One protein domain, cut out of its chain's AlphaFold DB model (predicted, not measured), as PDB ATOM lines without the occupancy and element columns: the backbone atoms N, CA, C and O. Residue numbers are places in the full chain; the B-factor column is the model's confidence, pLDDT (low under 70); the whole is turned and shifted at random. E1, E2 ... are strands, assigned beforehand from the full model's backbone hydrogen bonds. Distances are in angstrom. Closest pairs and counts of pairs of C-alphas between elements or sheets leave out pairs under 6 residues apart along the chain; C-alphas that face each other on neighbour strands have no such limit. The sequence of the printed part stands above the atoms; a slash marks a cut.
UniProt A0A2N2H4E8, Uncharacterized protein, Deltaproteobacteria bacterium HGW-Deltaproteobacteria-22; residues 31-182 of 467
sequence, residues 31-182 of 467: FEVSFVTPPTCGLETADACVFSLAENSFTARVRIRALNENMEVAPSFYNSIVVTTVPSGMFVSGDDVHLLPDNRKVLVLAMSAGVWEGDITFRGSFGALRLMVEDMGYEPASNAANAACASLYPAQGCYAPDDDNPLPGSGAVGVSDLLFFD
ATOM      1  N   PHE A  31      -4.485  16.905  33.560       98.38
ATOM      2  CA  PHE A  31      -5.360  16.046  32.767       98.38
ATOM      3  C   PHE A  31      -5.582  16.626  31.370       98.38
ATOM      4  O   PHE A  31      -5.819  17.822  31.210       98.38
ATOM      5  N   GLU A  32      -5.535  15.771  30.354       98.31
ATOM      6  CA  GLU A  32      -6.114  16.059  29.039       98.31
ATOM      7  C   GLU A  32      -7.539  15.505  29.019       98.31
ATOM      8  O   GLU A  32      -7.744  14.313  29.255       98.31
ATOM      9  N   VAL A  33      -8.514  16.371  28.747       98.19
ATOM     10  CA  VAL A  33      -9.942  16.039  28.723       98.19
ATOM     11  C   VAL A  33     -10.462  16.328  27.322       98.19
ATOM     12  O   VAL A  33     -10.372  17.456  26.846       98.19
ATOM     13  N   SER A  34     -10.983  15.311  26.641       97.38
ATOM     14  CA  SER A  34     -11.400  15.418  25.238       97.38
ATOM     15  C   SER A  34     -12.692  14.655  24.974       97.38
ATOM     16  O   SER A  34     -12.950  13.622  25.593       97.38
ATOM     17  N   PHE A  35     -13.497  15.136  24.030       96.50
ATOM     18  CA  PHE A  35     -14.666  14.405  23.549       96.50
ATOM     19  C   PHE A  35     -14.224  13.329  22.549       96.50
ATOM     20  O   PHE A  35     -13.549  13.624  21.565       96.50
ATOM     21  N   VAL A  36     -14.589  12.068  22.800       96.88
ATOM     22  CA  VAL A  36     -14.257  10.937  21.908       96.88
ATOM     23  C   VAL A  36     -15.030  11.051  20.603       96.88
ATOM     24  O   VAL A  36     -14.471  10.877  19.520       96.88
ATOM     25  N   THR A  37     -16.316  11.362  20.735       92.88
ATOM     26  CA  THR A  37     -17.198  11.745  19.640       92.88
ATOM     27  C   THR A  37     -17.647  13.172  19.928       92.88
ATOM     28  O   THR A  37     -18.116  13.413  21.043       92.88
ATOM     29  N   PRO A  38     -17.512  14.108  18.973       90.75
ATOM     30  CA  PRO A  38     -18.042  15.454  19.137       90.75
ATOM     31  C   PRO A  38     -19.530  15.387  19.524       90.75
ATOM     32  O   PRO A  38     -20.270  14.633  18.878       90.75
ATOM     33  N   PRO A  39     -19.974  16.107  20.570       90.56
ATOM     34  CA  PRO A  39     -21.387  16.190  20.913       90.56
ATOM     35  C   PRO A  39     -22.218  16.719  19.742       90.56
ATOM     36  O   PRO A  39     -21.704  17.390  18.848       90.56
ATOM     37  N   THR A  40     -23.511  16.402  19.736       91.94
ATOM     38  CA  THR A  40     -24.422  16.780  18.643       91.94
ATOM     39  C   THR A  40     -24.752  18.269  18.597       91.94
ATOM     40  O   THR A  40     -25.321  18.703  17.604       91.94
ATOM     41  N   CYS A  41     -24.441  19.004  19.663       93.56
ATOM     42  CA  CYS A  41     -24.632  20.441  19.824       93.56
ATOM     43  C   CYS A  41     -23.558  20.991  20.780       93.56
ATOM     44  O   CYS A  41     -22.818  20.235  21.416       93.56
ATOM     45  N   GLY A  42     -23.491  22.309  20.904       93.50
ATOM     46  CA  GLY A  42     -22.750  23.033  21.930       93.50
ATOM     47  C   GLY A  42     -21.269  23.232  21.636       93.50
ATOM     48  O   GLY A  42     -20.576  23.822  22.449       93.50
ATOM     49  N   LEU A  43     -20.745  22.795  20.492       93.44
ATOM     50  CA  LEU A  43     -19.335  23.040  20.150       93.44
ATOM     51  C   LEU A  43     -19.065  24.494  19.743       93.44
ATOM     52  O   LEU A  43     -17.935  24.973  19.839       93.44
ATOM     53  N   GLU A  44     -20.104  25.202  19.311       93.69
ATOM     54  CA  GLU A  44     -20.066  26.608  18.924       93.69
ATOM     55  C   GLU A  44     -21.288  27.329  19.502       93.69
ATOM     56  O   GLU A  44     -22.338  26.725  19.699       93.69
ATOM     57  N   THR A  45     -21.182  28.638  19.730       90.19
ATOM     58  CA  THR A  45     -22.297  29.446  20.255       90.19
ATOM     59  C   THR A  45     -23.510  29.466  19.318       90.19
ATOM     60  O   THR A  45     -24.634  29.561  19.784       90.19
ATOM     61  N   ALA A  46     -23.296  29.356  18.001       92.81
ATOM     62  CA  ALA A  46     -24.375  29.346  17.007       92.81
ATOM     63  C   ALA A  46     -25.174  28.028  16.965       92.81
ATOM     64  O   ALA A  46     -26.214  27.975  16.313       92.81
ATOM     65  N   ASP A  47     -24.675  26.982  17.625       93.88
ATOM     66  CA  ASP A  47     -25.291  25.657  17.732       93.88
ATOM     67  C   ASP A  47     -25.347  25.242  19.207       93.88
ATOM     68  O   ASP A  47     -25.005  24.118  19.566       93.88
ATOM     69  N   ALA A  48     -25.673  26.185  20.095       94.38
ATOM     70  CA  ALA A  48     -25.787  25.907  21.517       94.38
ATOM     71  C   ALA A  48     -26.806  24.781  21.771       94.38
ATOM     72  O   ALA A  48     -27.813  24.638  21.076       94.38
ATOM     73  N   CYS A  49     -26.519  23.933  22.755       94.19
ATOM     74  CA  CYS A  49     -27.462  22.917  23.190       94.19
ATOM     75  C   CYS A  49     -28.640  23.568  23.917       94.19
ATOM     76  O   CYS A  49     -28.441  24.415  24.782       94.19
ATOM     77  N   VAL A  50     -29.854  23.099  23.643       91.75
ATOM     78  CA  VAL A  50     -31.047  23.569  24.353       91.75
ATOM     79  C   VAL A  50     -30.899  23.308  25.851       91.75
ATOM     80  O   VAL A  50     -30.577  22.187  26.261       91.75
ATOM     81  N   PHE A  51     -31.143  24.335  26.667       90.88
ATOM     82  CA  PHE A  51     -31.232  24.171  28.113       90.88
ATOM     83  C   PHE A  51     -32.341  23.170  28.453       90.88
ATOM     84  O   PHE A  51     -33.453  23.243  27.933       90.88
ATOM     85  N   SER A  52     -32.050  22.211  29.326       86.25
ATOM     86  CA  SER A  52     -33.059  21.261  29.778       86.25
ATOM     87  C   SER A  52     -32.709  20.684  31.138       86.25
ATOM     88  O   SER A  52     -31.585  20.245  31.388       86.25
ATOM     89  N   LEU A  53     -33.712  20.642  32.009       82.88
ATOM     90  CA  LEU A  53     -33.644  19.995  33.317       82.88
ATOM     91  C   LEU A  53     -34.022  18.510  33.266       82.88
ATOM     92  O   LEU A  53     -33.962  17.831  34.291       82.88
ATOM     93  N   ALA A  54     -34.399  17.993  32.091       80.75
ATOM     94  CA  ALA A  54     -34.769  16.595  31.942       80.75
ATOM     95  C   ALA A  54     -33.607  15.665  32.322       80.75
ATOM     96  O   ALA A  54     -32.432  15.928  32.031       80.75
ATOM     97  N   GLU A  55     -33.944  14.531  32.935       69.50
ATOM     98  CA  GLU A  55     -32.974  13.468  33.165       69.50
ATOM     99  C   GLU A  55     -32.350  13.040  31.830       69.50
ATOM    100  O   GLU A  55     -33.050  12.773  30.853       69.50
ATOM    101  N   ASN A  56     -31.017  12.970  31.790       72.50
ATOM    102  CA  ASN A  56     -30.242  12.670  30.581       72.50
ATOM    103  C   ASN A  56     -30.383  13.709  29.452       72.50
ATOM    104  O   ASN A  56     -30.237  13.360  28.281       72.50
ATOM    105  N   SER A  57     -30.634  14.982  29.791       80.06
ATOM    106  CA  SER A  57     -30.678  16.081  28.808       80.06
ATOM    107  C   SER A  57     -29.428  16.162  27.925       80.06
ATOM    108  O   SER A  57     -29.530  16.507  26.748       80.06
ATOM    109  N   PHE A  58     -28.260  15.804  28.469       89.19
ATOM    110  CA  PHE A  58     -27.009  15.794  27.734       89.19
ATOM    111  C   PHE A  58     -26.103  14.643  28.175       89.19
ATOM    112  O   PHE A  58     -25.805  14.476  29.359       89.19
ATOM    113  N   THR A  59     -25.613  13.887  27.194       91.50
ATOM    114  CA  THR A  59     -24.616  12.833  27.379       91.50
ATOM    115  C   THR A  59     -23.498  13.031  26.369       91.50
ATOM    116  O   THR A  59     -23.746  13.110  25.164       91.50
ATOM    117  N   ALA A  60     -22.257  13.062  26.847       92.31
ATOM    118  CA  ALA A  60     -21.076  13.106  25.996       92.31
ATOM    119  C   ALA A  60     -20.118  11.971  26.341       92.31
ATOM    120  O   ALA A  60     -19.838  11.705  27.509       92.31
ATOM    121  N   ARG A  61     -19.557  11.340  25.307       95.38
ATOM    122  CA  ARG A  61     -18.478  10.368  25.482       95.38
ATOM    123  C   ARG A  61     -17.153  11.102  25.631       95.38
ATOM    124  O   ARG A  61     -16.690  11.747  24.689       95.38
ATOM    125  N   VAL A  62     -16.528  10.981  26.794       97.06
ATOM    126  CA  VAL A  62     -15.332  11.733  27.185       97.06
ATOM    127  C   VAL A  62     -14.167  10.777  27.410       97.06
ATOM    128  O   VAL A  62     -14.334   9.679  27.938       97.06
ATOM    129  N   ARG A  63     -12.969  11.202  27.009       98.06
ATOM    130  CA  ARG A  63     -11.698  10.560  27.339       98.06
ATOM    131  C   ARG A  63     -10.857  11.501  28.188       98.06
ATOM    132  O   ARG A  63     -10.617  12.645  27.801       98.06
ATOM    133  N   ILE A  64     -10.365  10.969  29.300       98.50
ATOM    134  CA  ILE A  64      -9.515  11.655  30.269       98.50
ATOM    135  C   ILE A  64      -8.170  10.931  30.323       98.50
ATOM    136  O   ILE A  64      -8.121   9.707  30.467       98.50
ATOM    137  N   ARG A  65      -7.070  11.675  30.197       98.44
ATOM    138  CA  ARG A  65      -5.700  11.144  30.268       98.44
ATOM    139  C   ARG A  65      -4.912  11.897  31.335       98.44
ATOM    140  O   ARG A  65      -4.750  13.108  31.236       98.44
ATOM    141  N   ALA A  66      -4.413  11.177  32.335       98.12
ATOM    142  CA  ALA A  66      -3.482  11.697  33.329       98.12
ATOM    143  C   ALA A  66      -2.108  11.876  32.679       98.12
ATOM    144  O   ALA A  66      -1.563  10.910  32.139       98.12
ATOM    145  N   LEU A  67      -1.555  13.086  32.710       97.69
ATOM    146  CA  LEU A  67      -0.295  13.416  32.049       97.69
ATOM    147  C   LEU A  67       0.836  13.632  33.057       97.69
ATOM    148  O   LEU A  67       0.663  14.298  34.079       97.69
ATOM    149  N   ASN A  68       2.007  13.084  32.740       95.50
ATOM    150  CA  ASN A  68       3.243  13.272  33.496       95.50
ATOM    151  C   ASN A  68       3.984  14.561  33.074       95.50
ATOM    152  O   ASN A  68       3.515  15.339  32.245       95.50
ATOM    153  N   GLU A  69       5.189  14.772  33.612       93.75
ATOM    154  CA  GLU A  69       6.044  15.932  33.296       93.75
ATOM    155  C   GLU A  69       6.432  16.091  31.817       93.75
ATOM    156  O   GLU A  69       6.759  17.195  31.388       93.75
ATOM    157  N   ASN A  70       6.375  15.011  31.037       95.12
ATOM    158  CA  ASN A  70       6.691  15.005  29.610       95.12
ATOM    159  C   ASN A  70       5.435  15.122  28.731       95.12
ATOM    160  O   ASN A  70       5.539  14.966  27.516       95.12
ATOM    161  N   MET A  71       4.258  15.384  29.320       95.38
ATOM    162  CA  MET A  71       2.955  15.378  28.638       95.38
ATOM    163  C   MET A  71       2.586  14.011  28.036       95.38
ATOM    164  O   MET A  71       1.802  13.915  27.091       95.38
ATOM    165  N   GLU A  72       3.145  12.935  28.585       96.56
ATOM    166  CA  GLU A  72       2.802  11.560  28.231       96.56
ATOM    167  C   GLU A  72       1.823  10.994  29.260       96.56
ATOM    168  O   GLU A  72       1.795  11.436  30.408       96.56
ATOM    169  N   VAL A  73       1.037   9.986  28.871       97.31
ATOM    170  CA  VAL A  73       0.135   9.301  29.813       97.31
ATOM    171  C   VAL A  73       0.952   8.738  30.970       97.31
ATOM    172  O   VAL A  73       1.978   8.104  30.734       97.31
ATOM    173  N   ALA A  74       0.490   8.945  32.200       96.25
ATOM    174  CA  ALA A  74       1.071   8.386  33.412       96.25
ATOM    175  C   ALA A  74       0.442   7.007  33.713       96.25
ATOM    176  O   ALA A  74      -0.585   6.942  34.390       96.25
ATOM    177  N   PRO A  75       1.018   5.879  33.244       93.62
ATOM    178  CA  PRO A  75       0.393   4.561  33.380       93.62
ATOM    179  C   PRO A  75       0.342   4.056  34.827       93.62
ATOM    180  O   PRO A  75      -0.314   3.059  35.099       93.62
ATOM    181  N   SER A  76       1.058   4.705  35.748       91.81
ATOM    182  CA  SER A  76       1.051   4.393  37.177       91.81
ATOM    183  C   SER A  76      -0.094   5.057  37.944       91.81
ATOM    184  O   SER A  76      -0.230   4.801  39.136       91.81
ATOM    185  N   PHE A  77      -0.903   5.904  37.301       91.75
ATOM    186  CA  PHE A  77      -2.017   6.575  37.961       91.75
ATOM    187  C   PHE A  77      -3.278   5.699  37.960       91.75
ATOM    188  O   PHE A  77      -3.821   5.379  36.900       91.75
ATOM    189  N   TYR A  78      -3.732   5.329  39.158       87.94
ATOM    190  CA  TYR A  78      -4.900   4.467  39.400       87.94
ATOM    191  C   TYR A  78      -5.890   5.070  40.406       87.94
ATOM    192  O   TYR A  78      -6.796   4.377  40.860       87.94
ATOM    193  N   ASN A  79      -5.706   6.337  40.779       88.81
ATOM    194  CA  ASN A  79      -6.579   6.993  41.745       88.81
ATOM    195  C   ASN A  79      -7.921   7.365  41.102       88.81
ATOM    196  O   ASN A  79      -8.046   7.472  39.875       88.81
ATOM    197  N   SER A  80      -8.904   7.622  41.957       94.62
ATOM    198  CA  SER A  80     -10.129   8.304  41.565       94.62
ATOM    199  C   SER A  80      -9.849   9.765  41.216       94.62
ATOM    200  O   SER A  80      -8.984  10.418  41.803       94.62
ATOM    201  N   ILE A  81     -10.586  10.276  40.238       96.75
ATOM    202  CA  ILE A  81     -10.629  11.692  39.878       96.75
ATOM    203  C   ILE A  81     -12.028  12.226  40.128       96.75
ATOM    204  O   ILE A  81     -13.010  11.485  40.115       96.75
ATOM    205  N   VAL A  82     -12.105  13.534  40.305       96.44
ATOM    206  CA  VAL A  82     -13.348  14.258  40.504       96.44
ATOM    207  C   VAL A  82     -13.634  15.074  39.253       96.44
ATOM    208  O   VAL A  82     -12.774  15.819  38.785       96.44
ATOM    209  N   VAL A  83     -14.834  14.929  38.701       96.00
ATOM    210  CA  VAL A  83     -15.317  15.714  37.566       96.00
ATOM    211  C   VAL A  83     -16.380  16.689  38.052       96.00
ATOM    212  O   VAL A  83     -17.329  16.308  38.732       96.00
ATOM    213  N   THR A  84     -16.216  17.955  37.681       94.06
ATOM    214  CA  THR A  84     -17.160  19.044  37.932       94.06
ATOM    215  C   THR A  84     -17.565  19.724  36.634       94.06
ATOM    216  O   THR A  84     -16.825  19.718  35.651       94.06
ATOM    217  N   THR A  85     -18.756  20.304  36.611       91.31
ATOM    218  CA  THR A  85     -19.225  21.175  35.531       91.31
ATOM    219  C   THR A  85     -19.035  22.624  35.962       91.31
ATOM    220  O   THR A  85     -19.568  23.028  36.994       91.31
ATOM    221  N   VAL A  86     -18.280  23.411  35.197       89.25
ATOM    222  CA  VAL A  86     -17.972  24.809  35.541       89.25
ATOM    223  C   VAL A  86     -18.337  25.763  34.398       89.25
ATOM    224  O   VAL A  86     -18.025  25.449  33.249       89.25
ATOM    225  N   PRO A  87     -18.950  26.929  34.678       84.38
ATOM    226  CA  PRO A  87     -19.441  27.381  35.984       84.38
ATOM    227  C   PRO A  87     -20.850  26.857  36.331       84.38
ATOM    228  O   PRO A  87     -21.267  26.992  37.476       84.38
ATOM    229  N   SER A  88     -21.584  26.301  35.364       70.75
ATOM    230  CA  SER A  88     -23.053  26.247  35.391       70.75
ATOM    231  C   SER A  88     -23.617  24.924  34.859       70.75
ATOM    232  O   SER A  88     -24.305  24.902  33.843       70.75
ATOM    233  N   GLY A  89     -23.329  23.809  35.536       75.06
ATOM    234  CA  GLY A  89     -23.942  22.515  35.219       75.06
ATOM    235  C   GLY A  89     -24.320  21.725  36.465       75.06
ATOM    236  O   GLY A  89     -23.806  21.989  37.554       75.06
ATOM    237  N   MET A  90     -25.216  20.751  36.302       80.62
ATOM    238  CA  MET A  90     -25.717  19.937  37.405       80.62
ATOM    239  C   MET A  90     -25.606  18.449  37.062       80.62
ATOM    240  O   MET A  90     -26.244  17.961  36.139       80.62
ATOM    241  N   PHE A  91     -24.850  17.655  37.816       80.44
ATOM    242  CA  PHE A  91     -24.917  16.205  37.614       80.44
ATOM    243  C   PHE A  91     -26.281  15.640  38.031       80.44
ATOM    244  O   PHE A  91     -26.914  16.118  38.978       80.44
ATOM    245  N   VAL A  92     -26.727  14.608  37.311       72.88
ATOM    246  CA  VAL A  92     -27.859  13.772  37.728       72.88
ATOM    247  C   VAL A  92     -27.404  12.963  38.938       72.88
ATOM    248  O   VAL A  92     -26.313  12.404  38.912       72.88
ATOM    249  N   SER A  93     -28.212  12.903  39.996       71.31
ATOM    250  CA  SER A  93     -27.901  12.054  41.148       71.31
ATOM    251  C   SER A  93     -27.729  10.597  40.702       71.31
ATOM    252  O   SER A  93     -28.556  10.067  39.964       71.31
ATOM    253  N   GLY A  94     -26.666   9.950  41.162       75.50
ATOM    254  CA  GLY A  94     -26.347   8.555  40.878       75.50
ATOM    255  C   GLY A  94     -25.313   8.048  41.877       75.50
ATOM    256  O   GLY A  94     -24.786   8.842  42.653       75.50
ATOM    257  N   ASP A  95     -25.023   6.747  41.851       81.62
ATOM    258  CA  ASP A  95     -24.122   6.110  42.827       81.62
ATOM    259  C   ASP A  95     -22.702   6.712  42.825       81.62
ATOM    260  O   ASP A  95     -22.036   6.692  43.854       81.62
ATOM    261  N   ASP A  96     -22.274   7.289  41.697       87.94
ATOM    262  CA  ASP A  96     -20.956   7.914  41.519       87.94
ATOM    263  C   ASP A  96     -20.973   9.449  41.704       87.94
ATOM    264  O   ASP A  96     -19.967  10.122  41.452       87.94
ATOM    265  N   VAL A  97     -22.115  10.039  42.085       90.44
ATOM    266  CA  VAL A  97     -22.272  11.493  42.255       90.44
ATOM    267  C   VAL A  97     -22.368  11.852  43.730       90.44
ATOM    268  O   VAL A  97     -23.314  11.485  44.422       90.44
ATOM    269  N   HIS A  98     -21.407  12.647  44.190       91.19
ATOM    270  CA  HIS A  98     -21.225  12.994  45.595       91.19
ATOM    271  C   HIS A  98     -21.390  14.497  45.814       91.19
ATOM    272  O   HIS A  98     -21.058  15.303  44.943       91.19
ATOM    273  N   LEU A  99     -21.904  14.884  46.983       88.69
ATOM    274  CA  LEU A  99     -21.973  16.278  47.412       88.69
ATOM    275  C   LEU A  99     -20.793  16.567  48.338       88.69
ATOM    276  O   LEU A  99     -20.721  16.036  49.444       88.69
ATOM    277  N   LEU A 100     -19.876  17.418  47.890       89.50
ATOM    278  CA  LEU A 100     -18.753  17.857  48.709       89.50
ATOM    279  C   LEU A 100     -19.208  18.891  49.760       89.50
ATOM    280  O   LEU A 100     -20.225  19.562  49.567       89.50
ATOM    281  N   PRO A 101     -18.450  19.091  50.857       88.00
ATOM    282  CA  PRO A 101     -18.797  20.068  51.898       88.00
ATOM    283  C   PRO A 101     -18.861  21.529  51.432       88.00
ATOM    284  O   PRO A 101     -19.407  22.373  52.137       88.00
ATOM    285  N   ASP A 102     -18.289  21.841  50.267       83.50
ATOM    286  CA  ASP A 102     -18.399  23.145  49.600       83.50
ATOM    287  C   ASP A 102     -19.666  23.267  48.726       83.50
ATOM    288  O   ASP A 102     -19.789  24.208  47.943       83.50
ATOM    289  N   ASN A 103     -20.604  22.325  48.868       81.81
ATOM    290  CA  ASN A 103     -21.846  22.174  48.110       81.81
ATOM    291  C   ASN A 103     -21.671  21.885  46.611       81.81
ATOM    292  O   ASN A 103     -22.654  21.910  45.865       81.81
ATOM    293  N   ARG A 104     -20.462  21.552  46.140       85.56
ATOM    294  CA  ARG A 104     -20.295  21.069  44.766       85.56
ATOM    295  C   ARG A 104     -20.791  19.633  44.651       85.56
ATOM    296  O   ARG A 104     -20.331  18.747  45.370       85.56
ATOM    297  N   LYS A 105     -21.690  19.389  43.696       87.94
ATOM    298  CA  LYS A 105     -21.991  18.035  43.219       87.94
ATOM    299  C   LYS A 105     -20.916  17.614  42.232       87.94
ATOM    300  O   LYS A 105     -20.665  18.326  41.258       87.94
ATOM    301  N   VAL A 106     -20.293  16.474  42.479       92.31
ATOM    302  CA  VAL A 106     -19.149  16.006  41.703       92.31
ATOM    303  C   VAL A 106     -19.327  14.555  41.284       92.31
ATOM    304  O   VAL A 106     -19.867  13.758  42.043       92.31
ATOM    305  N   LEU A 107     -18.868  14.217  40.083       95.25
ATOM    306  CA  LEU A 107     -18.836  12.847  39.580       95.25
ATOM    307  C   LEU A 107     -17.459  12.241  39.865       95.25
ATOM    308  O   LEU A 107     -16.447  12.800  39.439       95.25
ATOM    309  N   VAL A 108     -17.406  11.111  40.563       96.06
ATOM    310  CA  VAL A 108     -16.150  10.432  40.900       96.06
ATOM    311  C   VAL A 108     -15.889   9.304  39.906       96.06
ATOM    312  O   VAL A 108     -16.730   8.437  39.704       96.06
ATOM    313  N   LEU A 109     -14.715   9.305  39.271       96.38
ATOM    314  CA  LEU A 109     -14.351   8.321  38.247       96.38
ATOM    315  C   LEU A 109     -13.054   7.604  38.613       96.38
ATOM    316  O   LEU A 109     -12.027   8.241  38.841       96.38
ATOM    317  N   ALA A 110     -13.071   6.272  38.594       95.62
ATOM    318  CA  ALA A 110     -11.874   5.463  38.807       95.62
ATOM    319  C   ALA A 110     -11.019   5.387  37.529       95.62
ATOM    320  O   ALA A 110     -11.474   4.902  36.487       95.62
ATOM    321  N   MET A 111      -9.762   5.829  37.600       95.62
ATOM    322  CA  MET A 111      -8.828   5.765  36.471       95.62
ATOM    323  C   MET A 111      -8.150   4.394  36.376       95.62
ATOM    324  O   MET A 111      -7.832   3.761  37.382       95.62
ATOM    325  N   SER A 112      -7.848   3.951  35.154       95.69
ATOM    326  CA  SER A 112      -7.084   2.722  34.917       95.69
ATOM    327  C   SER A 112      -5.889   3.003  34.018       95.69
ATOM    328  O   SER A 112      -6.040   3.405  32.864       95.69
ATOM    329  N   ALA A 113      -4.685   2.803  34.555       95.06
ATOM    330  CA  ALA A 113      -3.425   3.065  33.860       95.06
ATOM    331  C   ALA A 113      -3.350   4.485  33.257       95.06
ATOM    332  O   ALA A 113      -2.954   4.672  32.104       95.06
ATOM    333  N   GLY A 114      -3.770   5.485  34.038       96.00
ATOM    334  CA  GLY A 114      -3.763   6.892  33.642       96.00
ATOM    335  C   GLY A 114      -4.796   7.275  32.586       96.00
ATOM    336  O   GLY A 114      -4.710   8.378  32.048       96.00
ATOM    337  N   VAL A 115      -5.767   6.410  32.274       97.62
ATOM    338  CA  VAL A 115      -6.825   6.697  31.300       97.62
ATOM    339  C   VAL A 115      -8.195   6.339  31.868       97.62
ATOM    340  O   VAL A 115      -8.368   5.312  32.522       97.62
ATOM    341  N   TRP A 116      -9.181   7.172  31.556       97.94
ATOM    342  CA  TRP A 116     -10.596   6.840  31.660       97.94
ATOM    343  C   TRP A 116     -11.300   7.222  30.361       97.94
ATOM    344  O   TRP A 116     -10.973   8.232  29.732       97.94
ATOM    345  N   GLU A 117     -12.246   6.395  29.931       97.75
ATOM    346  CA  GLU A 117     -13.124   6.692  28.806       97.75
ATOM    347  C   GLU A 117     -14.520   6.159  29.107       97.75
ATOM    348  O   GLU A 117     -14.684   4.973  29.399       97.75
ATOM    349  N   GLY A 118     -15.521   7.018  28.981       95.94
ATOM    350  CA  GLY A 118     -16.903   6.661  29.251       95.94
ATOM    351  C   GLY A 118     -17.860   7.776  28.874       95.94
ATOM    352  O   GLY A 118     -17.457   8.813  28.345       95.94
ATOM    353  N   ASP A 119     -19.136   7.536  29.135       94.44
ATOM    354  CA  ASP A 119     -20.182   8.523  28.921       94.44
ATOM    355  C   ASP A 119     -20.369   9.321  30.215       94.44
ATOM    356  O   ASP A 119     -20.499   8.746  31.296       94.44
ATOM    357  N   ILE A 120     -20.342  10.646  30.104       92.06
ATOM    358  CA  ILE A 120     -20.671  11.568  31.190       92.06
ATOM    359  C   ILE A 120     -22.028  12.171  30.864       92.06
ATOM    360  O   ILE A 120     -22.205  12.778  29.804       92.06
ATOM    361  N   THR A 121     -22.963  12.013  31.793       89.31
ATOM    362  CA  THR A 121     -24.313  12.559  31.695       89.31
ATOM    363  C   THR A 121     -24.522  13.593  32.785       89.31
ATOM    364  O   THR A 121     -24.237  13.344  33.956       89.31
ATOM    365  N   PHE A 122     -25.048  14.750  32.410       84.88
ATOM    366  CA  PHE A 122     -25.476  15.776  33.353       84.88
ATOM    367  C   PHE A 122     -26.821  16.366  32.911       84.88
ATOM    368  O   PHE A 122     -27.271  16.177  31.778       84.88
ATOM    369  N   ARG A 123     -27.505  17.012  33.854       79.88
ATOM    370  CA  ARG A 123     -28.764  17.738  33.658       79.88
ATOM    371  C   ARG A 123     -28.504  19.235  33.772       79.88
ATOM    372  O   ARG A 123     -27.565  19.618  34.456       79.88
ATOM    373  N   GLY A 124     -29.321  20.070  33.136       75.19
ATOM    374  CA  GLY A 124     -29.335  21.514  33.385       75.19
ATOM    375  C   GLY A 124     -27.962  22.171  33.260       75.19
ATOM    376  O   GLY A 124     -27.248  22.343  34.247       75.19
ATOM    377  N   SER A 125     -27.592  22.547  32.043       88.88
ATOM    378  CA  SER A 125     -26.425  23.385  31.792       88.88
ATOM    379  C   SER A 125     -26.846  24.571  30.952       88.88
ATOM    380  O   SER A 125     -27.663  24.406  30.051       88.88
ATOM    381  N   PHE A 126     -26.288  25.740  31.245       92.06
ATOM    382  CA  PHE A 126     -26.582  26.982  30.536       92.06
ATOM    383  C   PHE A 126     -25.315  27.799  30.304       92.06
ATOM    384  O   PHE A 126     -24.353  27.729  31.082       92.06
ATOM    385  N   GLY A 127     -25.320  28.589  29.235       92.00
ATOM    386  CA  GLY A 127     -24.181  29.399  28.837       92.00
ATOM    387  C   GLY A 127     -22.963  28.553  28.459       92.00
ATOM    388  O   GLY A 127     -23.072  27.472  27.884       92.00
ATOM    389  N   ALA A 128     -21.771  29.071  28.749       92.75
ATOM    390  CA  ALA A 128     -20.510  28.419  28.411       92.75
ATOM    391  C   ALA A 128     -20.021  27.525  29.562       92.75
ATOM    392  O   ALA A 128     -19.699  28.025  30.637       92.75
ATOM    393  N   LEU A 129     -19.893  26.227  29.307       93.38
ATOM    394  CA  LEU A 129     -19.548  25.191  30.276       93.38
ATOM    395  C   LEU A 129     -18.272  24.436  29.877       93.38
ATOM    396  O   LEU A 129     -17.985  24.228  28.699       93.38
ATOM    397  N   ARG A 130     -17.505  23.977  30.867       94.88
ATOM    398  CA  ARG A 130     -16.462  22.956  30.713       94.88
ATOM    399  C   ARG A 130     -16.653  21.840  31.726       94.88
ATOM    400  O   ARG A 130     -17.126  22.070  32.838       94.88
ATOM    401  N   LEU A 131     -16.186  20.653  31.361       95.19
ATOM    402  CA  LEU A 131     -15.885  19.605  32.324       95.19
ATOM    403  C   LEU A 131     -14.513  19.904  32.917       95.19
ATOM    404  O   LEU A 131     -13.532  19.986  32.179       95.19
ATOM    405  N   MET A 132     -14.443  20.084  34.229       96.88
ATOM    406  CA  MET A 132     -13.205  20.244  34.977       96.88
ATOM    407  C   MET A 132     -12.907  18.943  35.713       96.88
ATOM    408  O   MET A 132     -13.755  18.420  36.426       96.88
ATOM    409  N   VAL A 133     -11.706  18.417  35.510       97.75
ATOM    410  CA  VAL A 133     -11.216  17.183  36.121       97.75
ATOM    411  C   VAL A 133     -10.121  17.529  37.113       97.75
ATOM    412  O   VAL A 133      -9.176  18.237  36.761       97.75
ATOM    413  N   GLU A 134     -10.233  17.006  38.328       96.81
ATOM    414  CA  GLU A 134      -9.312  17.256  39.433       96.81
ATOM    415  C   GLU A 134      -8.884  15.938  40.091       96.81
ATOM    416  O   GLU A 134      -9.710  15.071  40.373       96.81
ATOM    417  N   ASP A 135      -7.597  15.803  40.405       96.12
ATOM    418  CA  ASP A 135      -7.119  14.819  41.380       96.12
ATOM    419  C   ASP A 135      -6.929  15.512  42.725       96.12
ATOM    420  O   ASP A 135      -5.845  16.002  43.064       96.12
ATOM    421  N   MET A 136      -8.018  15.569  43.484       93.81
ATOM    422  CA  MET A 136      -7.979  16.020  44.869       93.81
ATOM    423  C   MET A 136      -7.569  14.905  45.832       93.81
ATOM    424  O   MET A 136      -7.082  15.216  46.912       93.81
ATOM    425  N   GLY A 137      -7.640  13.636  45.425       93.50
ATOM    426  CA  GLY A 137      -7.435  12.483  46.303       93.50
ATOM    427  C   GLY A 137      -8.702  12.023  47.022       93.50
ATOM    428  O   GLY A 137      -8.596  11.168  47.883       93.50
ATOM    429  N   TYR A 138      -9.872  12.555  46.662       95.62
ATOM    430  CA  TYR A 138     -11.157  12.135  47.218       95.62
ATOM    431  C   TYR A 138     -11.544  10.737  46.719       95.62
ATOM    432  O   TYR A 138     -11.620  10.505  45.507       95.62
ATOM    433  N   GLU A 139     -11.803   9.819  47.648       95.56
ATOM    434  CA  GLU A 139     -12.248   8.455  47.357       95.56
ATOM    435  C   GLU A 139     -13.447   8.110  48.252       95.56
ATOM    436  O   GLU A 139     -13.256   7.780  49.417       95.56
ATOM    437  N   PRO A 140     -14.695   8.205  47.767       94.38
ATOM    438  CA  PRO A 140     -15.864   8.044  48.621       94.38
ATOM    439  C   PRO A 140     -15.979   6.616  49.172       94.38
ATOM    440  O   PRO A 140     -15.945   5.625  48.437       94.38
ATOM    441  N   ALA A 141     -16.172   6.501  50.483       94.12
ATOM    442  CA  ALA A 141     -16.419   5.237  51.152       94.12
ATOM    443  C   ALA A 141     -17.845   4.741  50.875       94.12
ATOM    444  O   ALA A 141     -18.819   5.479  50.997       94.12
ATOM    445  N   SER A 142     -18.000   3.429  50.670       91.69
ATOM    446  CA  SER A 142     -19.329   2.785  50.593       91.69
ATOM    447  C   SER A 142     -20.207   2.994  51.841       91.69
ATOM    448  O   SER A 142     -21.423   2.815  51.794       91.69
ATOM    449  N   ASN A 143     -19.597   3.349  52.976       92.06
ATOM    450  CA  ASN A 143     -20.282   3.754  54.193       92.06
ATOM    451  C   ASN A 143     -19.507   4.901  54.847       92.06
ATOM    452  O   ASN A 143     -18.449   4.668  55.436       92.06
ATOM    453  N   ALA A 144     -20.078   6.105  54.804       91.00
ATOM    454  CA  ALA A 144     -19.483   7.316  55.365       91.00
ATOM    455  C   ALA A 144     -19.073   7.174  56.843       91.00
ATOM    456  O   ALA A 144     -18.071   7.739  57.263       91.00
ATOM    457  N   ALA A 145     -19.786   6.371  57.644       92.31
ATOM    458  CA  ALA A 145     -19.445   6.166  59.055       92.31
ATOM    459  C   ALA A 145     -18.131   5.388  59.265       92.31
ATOM    460  O   ALA A 145     -17.551   5.447  60.350       92.31
ATOM    461  N   ASN A 146     -17.680   4.653  58.245       94.88
ATOM    462  CA  ASN A 146     -16.456   3.855  58.273       94.88
ATOM    463  C   ASN A 146     -15.317   4.478  57.458       94.88
ATOM    464  O   ASN A 146     -14.238   3.889  57.427       94.88
ATOM    465  N   ALA A 147     -15.555   5.616  56.801       95.94
ATOM    466  CA  ALA A 147     -14.568   6.272  55.962       95.94
ATOM    467  C   ALA A 147     -13.321   6.632  56.780       95.94
ATOM    468  O   ALA A 147     -13.433   7.097  57.925       95.94
ATOM    469  N   ALA A 148     -12.130   6.453  56.208       95.50
ATOM    470  CA  ALA A 148     -10.873   6.813  56.865       95.50
ATOM    471  C   ALA A 148     -10.869   8.264  57.387       95.50
ATOM    472  O   ALA A 148     -10.301   8.543  58.450       95.50
ATOM    473  N   CYS A 149     -11.549   9.174  56.688       95.19
ATOM    474  CA  CYS A 149     -11.657  10.579  57.055       95.19
ATOM    475  C   CYS A 149     -12.831  10.941  57.968       95.19
ATOM    476  O   CYS A 149     -12.869  12.079  58.440       95.19
ATOM    477  N   ALA A 150     -13.724  10.010  58.318       94.62
ATOM    478  CA  ALA A 150     -14.925  10.300  59.112       94.62
ATOM    479  C   ALA A 150     -14.629  10.998  60.452       94.62
ATOM    480  O   ALA A 150     -15.381  11.859  60.900       94.62
ATOM    481  N   SER A 151     -13.508  10.645  61.093       93.56
ATOM    482  CA  SER A 151     -13.051  11.259  62.353       93.56
ATOM    483  C   SER A 151     -11.903  12.260  62.188       93.56
ATOM    484  O   SER A 151     -11.500  12.894  63.164       93.56
ATOM    485  N   LEU A 152     -11.360  12.383  60.975       92.00
ATOM    486  CA  LEU A 152     -10.203  13.226  60.676       92.00
ATOM    487  C   LEU A 152     -10.598  14.533  59.990       92.00
ATOM    488  O   LEU A 152      -9.871  15.513  60.123       92.00
ATOM    489  N   TYR A 153     -11.721  14.576  59.275       88.94
ATOM    490  CA  TYR A 153     -12.208  15.778  58.605       88.94
ATOM    491  C   TYR A 153     -12.351  16.960  59.594       88.94
ATOM    492  O   TYR A 153     -12.927  16.775  60.671       88.94
ATOM    493  N   PRO A 154     -11.856  18.179  59.271       91.44
ATOM    494  CA  PRO A 154     -11.257  18.627  58.004       91.44
ATOM    495  C   PRO A 154      -9.709  18.630  58.006       91.44
ATOM    496  O   PRO A 154      -9.074  19.655  57.747       91.44
ATOM    497  N   ALA A 155      -9.061  17.513  58.350       89.31
ATOM    498  CA  ALA A 155      -7.605  17.377  58.240       89.31
ATOM    499  C   ALA A 155      -7.125  17.431  56.779       89.31
ATOM    500  O   ALA A 155      -7.855  17.105  55.847       89.31
ATOM    501  N   GLN A 156      -5.858  17.809  56.574       84.38
ATOM    502  CA  GLN A 156      -5.244  17.823  55.244       84.38
ATOM    503  C   GLN A 156      -5.318  16.431  54.595       84.38
ATOM    504  O   GLN A 156      -4.846  15.466  55.187       84.38
ATOM    505  N   GLY A 157      -5.859  16.362  53.376       85.56
ATOM    506  CA  GLY A 157      -6.084  15.113  52.642       85.56
ATOM    507  C   GLY A 157      -7.499  14.552  52.785       85.56
ATOM    508  O   GLY A 157      -7.898  13.791  51.926       85.56
ATOM    509  N   CYS A 158      -8.269  14.987  53.789       91.69
ATOM    510  CA  CYS A 158      -9.656  14.581  53.997       91.69
ATOM    511  C   CYS A 158     -10.620  15.659  53.497       91.69
ATOM    512  O   CYS A 158     -10.862  16.647  54.200       91.69
ATOM    513  N   TYR A 159     -11.167  15.485  52.295       89.69
ATOM    514  CA  TYR A 159     -11.991  16.517  51.644       89.69
ATOM    515  C   TYR A 159     -13.454  16.489  52.069       89.69
ATOM    516  O   TYR A 159     -14.117  17.526  52.020       89.69
ATOM    517  N   ALA A 160     -13.938  15.338  52.528       92.94
ATOM    518  CA  ALA A 160     -15.287  15.167  53.038       92.94
ATOM    519  C   ALA A 160     -15.328  14.125  54.173       92.94
ATOM    520  O   ALA A 160     -14.403  13.319  54.308       92.94
ATOM    521  N   PRO A 161     -16.382  14.120  55.012       93.44
ATOM    522  CA  PRO A 161     -16.554  13.101  56.048       93.44
ATOM    523  C   PRO A 161     -16.673  11.669  55.509       93.44
ATOM    524  O   PRO A 161     -16.399  10.730  56.249       93.44
ATOM    525  N   ASP A 162     -17.082  11.496  54.251       94.88
ATOM    526  CA  ASP A 162     -17.213  10.199  53.584       94.88
ATOM    527  C   ASP A 162     -15.976   9.796  52.761       94.88
ATOM    528  O   ASP A 162     -16.021   8.789  52.068       94.88
ATOM    529  N   ASP A 163     -14.868  10.535  52.856       95.62
ATOM    530  CA  ASP A 163     -13.616  10.251  52.145       95.62
ATOM    531  C   ASP A 163     -12.840   9.082  52.791       95.62
ATOM    532  O   ASP A 163     -12.521   9.097  53.984       95.62
ATOM    533  N   ASP A 164     -12.537   8.038  52.027       95.81
ATOM    534  CA  ASP A 164     -11.788   6.857  52.470       95.81
ATOM    535  C   ASP A 164     -10.278   6.978  52.229       95.81
ATOM    536  O   ASP A 164      -9.505   6.131  52.687       95.81
ATOM    537  N   ASN A 165      -9.827   8.050  51.569       93.81
ATOM    538  CA  ASN A 165      -8.415   8.292  51.321       93.81
ATOM    539  C   ASN A 165      -7.898   9.491  52.141       93.81
ATOM    540  O   ASN A 165      -8.133  10.641  51.792       93.81
ATOM    541  N   PRO A 166      -7.102   9.266  53.205       92.50
ATOM    542  CA  PRO A 166      -6.554  10.355  54.013       92.50
ATOM    543  C   PRO A 166      -5.342  11.048  53.368       92.50
ATOM    544  O   PRO A 166      -4.760  11.955  53.968       92.50
ATOM    545  N   LEU A 167      -4.879  10.588  52.199       91.62
ATOM    546  CA  LEU A 167      -3.729  11.164  51.508       91.62
ATOM    547  C   LEU A 167      -4.176  12.282  50.558       91.62
ATOM    548  O   LEU A 167      -5.122  12.097  49.796       91.62
ATOM    549  N   PRO A 168      -3.452  13.415  50.506       90.38
ATOM    550  CA  PRO A 168      -3.751  14.449  49.529       90.38
ATOM    551  C   PRO A 168      -3.510  13.932  48.103       90.38
ATOM    552  O   PRO A 168      -2.498  13.277  47.840       90.38
ATOM    553  N   GLY A 169      -4.398  14.288  47.175       91.44
ATOM    554  CA  GLY A 169      -4.194  14.063  45.747       91.44
ATOM    555  C   GLY A 169      -3.030  14.871  45.174       91.44
ATOM    556  O   GLY A 169      -2.408  15.710  45.840       91.44
ATOM    557  N   SER A 170      -2.725  14.638  43.898       92.50
ATOM    558  CA  SER A 170      -1.652  15.357  43.201       92.50
ATOM    559  C   SER A 170      -1.967  16.839  42.976       92.50
ATOM    560  O   SER A 170      -1.044  17.621  42.729       92.50
ATOM    561  N   GLY A 171      -3.239  17.245  43.050       92.38
ATOM    562  CA  GLY A 171      -3.700  18.580  42.672       92.38
ATOM    563  C   GLY A 171      -3.596  18.845  41.167       92.38
ATOM    564  O   GLY A 171      -3.600  20.004  40.756       92.38
ATOM    565  N   ALA A 172      -3.429  17.798  40.352       96.19
ATOM    566  CA  ALA A 172      -3.484  17.907  38.905       96.19
ATOM    567  C   ALA A 172      -4.898  18.294  38.464       96.19
ATOM    568  O   ALA A 172      -5.887  17.802  39.008       96.19
ATOM    569  N   VAL A 173      -4.973  19.160  37.455       97.56
ATOM    570  CA  VAL A 173      -6.235  19.650  36.899       97.56
ATOM    571  C   VAL A 173      -6.222  19.583  35.376       97.56
ATOM    572  O   VAL A 173      -5.162  19.624  34.743       97.56
ATOM    573  N   GLY A 174      -7.404  19.487  34.781       97.81
ATOM    574  CA  GLY A 174      -7.615  19.603  33.343       97.81
ATOM    575  C   GLY A 174      -9.039  20.035  33.038       97.81
ATOM    576  O   GLY A 174      -9.931  19.873  33.866       97.81
ATOM    577  N   VAL A 175      -9.253  20.600  31.853       97.50
ATOM    578  CA  VAL A 175     -10.582  21.026  31.407       97.50
ATOM    579  C   VAL A 175     -10.845  20.550  29.988       97.50
ATOM    580  O   VAL A 175      -9.918  20.488  29.179       97.50
ATOM    581  N   SER A 176     -12.100  20.224  29.685       96.94
ATOM    582  CA  SER A 176     -12.539  19.948  28.315       96.94
ATOM    583  C   SER A 176     -12.525  21.214  27.459       96.94
ATOM    584  O   SER A 176     -12.411  22.331  27.975       96.94
ATOM    585  N   ASP A 177     -12.742  21.049  26.155       95.44
ATOM    586  CA  ASP A 177     -13.231  22.133  25.300       95.44
ATOM    587  C   ASP A 177     -14.569  22.694  25.818       95.44
ATOM    588  O   ASP A 177     -15.251  22.062  26.634       95.44
ATOM    589  N   LEU A 178     -14.909  23.911  25.381       95.25
ATOM    590  CA  LEU A 178     -16.166  24.561  25.755       95.25
ATOM    591  C   LEU A 178     -17.361  23.822  25.161       95.25
ATOM    592  O   LEU A 178     -17.326  23.397  24.008       95.25
ATOM    593  N   LEU A 179     -18.415  23.748  25.961       94.38
ATOM    594  CA  LEU A 179     -19.763  23.429  25.537       94.38
ATOM    595  C   LEU A 179     -20.639  24.661  25.750       94.38
ATOM    596  O   LEU A 179     -20.579  25.285  26.804       94.38
ATOM    597  N   PHE A 180     -21.436  25.019  24.758       95.00
ATOM    598  CA  PHE A 180     -22.384  26.119  24.809       95.00
ATOM    599  C   PHE A 180     -23.792  25.562  24.945       95.00
ATOM    600  O   PHE A 180     -24.178  24.644  24.222       95.00
ATOM    601  N   PHE A 181     -24.544  26.137  25.865       94.69
ATOM    602  CA  PHE A 181     -25.945  25.853  26.093       94.69
ATOM    603  C   PHE A 181     -26.731  27.156  26.045       94.69
ATOM    604  O   PHE A 181     -26.201  28.209  26.417       94.69
ATOM    605  N   ASP A 182     -27.983  27.072  25.615       94.44
ATOM    606  CA  ASP A 182     -28.914  28.186  25.714       94.44
ATOM    607  C   ASP A 182     -29.047  28.621  27.179       94.44
ATOM    608  O   ASP A 182     -28.868  27.838  28.120       94.44
TER     609      ASP A 182
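AT A GLANCE: This is residues 31 to 182 of the 467 residues of an uncharacterized protein of Deltaproteobacteria bacterium HGW-Deltaproteobacteria-22 (UniProt A0A2N2H4E8). Little of it is regular, but two strongly twisted sheets, E1-E2-E7-E4 and branched E3, E5, E6, E8, E9, E10, wrap into a small, flattened, nearly closed barrel, with loops 36 to 57 and 135 to 172 at opposite ends. The 152 printed residues have no named helix; strands E1 to E10, in chain order, hold 59: all strand, neighbours antiparallel. It is compact, radius of gyration of the C-alphas 15.8 A, spanning 49 by 37 by 20 A.

IN THESE COORDINATES: E3 is residues 80 to 86, E5 97 to 99, E6 105 to 110, E8 127 to 134, E9 173 to 175, E10 179 to 181. E1 is 31 to 35, from C-alpha 31 at (-5.360, 16.046, 32.767); E2 58 to 67, 27.2 A; E7 115 to 125, 25.7 A; E4 89 to 91. E10 ends at C-alpha 181, (-25.945, 25.853, 26.093).

HOW THE PARTS SIT: E8 has E3 on one side, N 84 to O 132 2.8 A, and E9 and E10 on the other. The closest C-alphas of E1 and E9, Phe 31 and Gly 174, are 4.3 A apart.

THE WHOLE: The farthest C-alphas, Ala 46 and Ser 151, are 50.1 A apart. The printed part has no cut; links E1-E2, E2-E3 and E8-E9 are long. Residue 55 is under pLDDT 70.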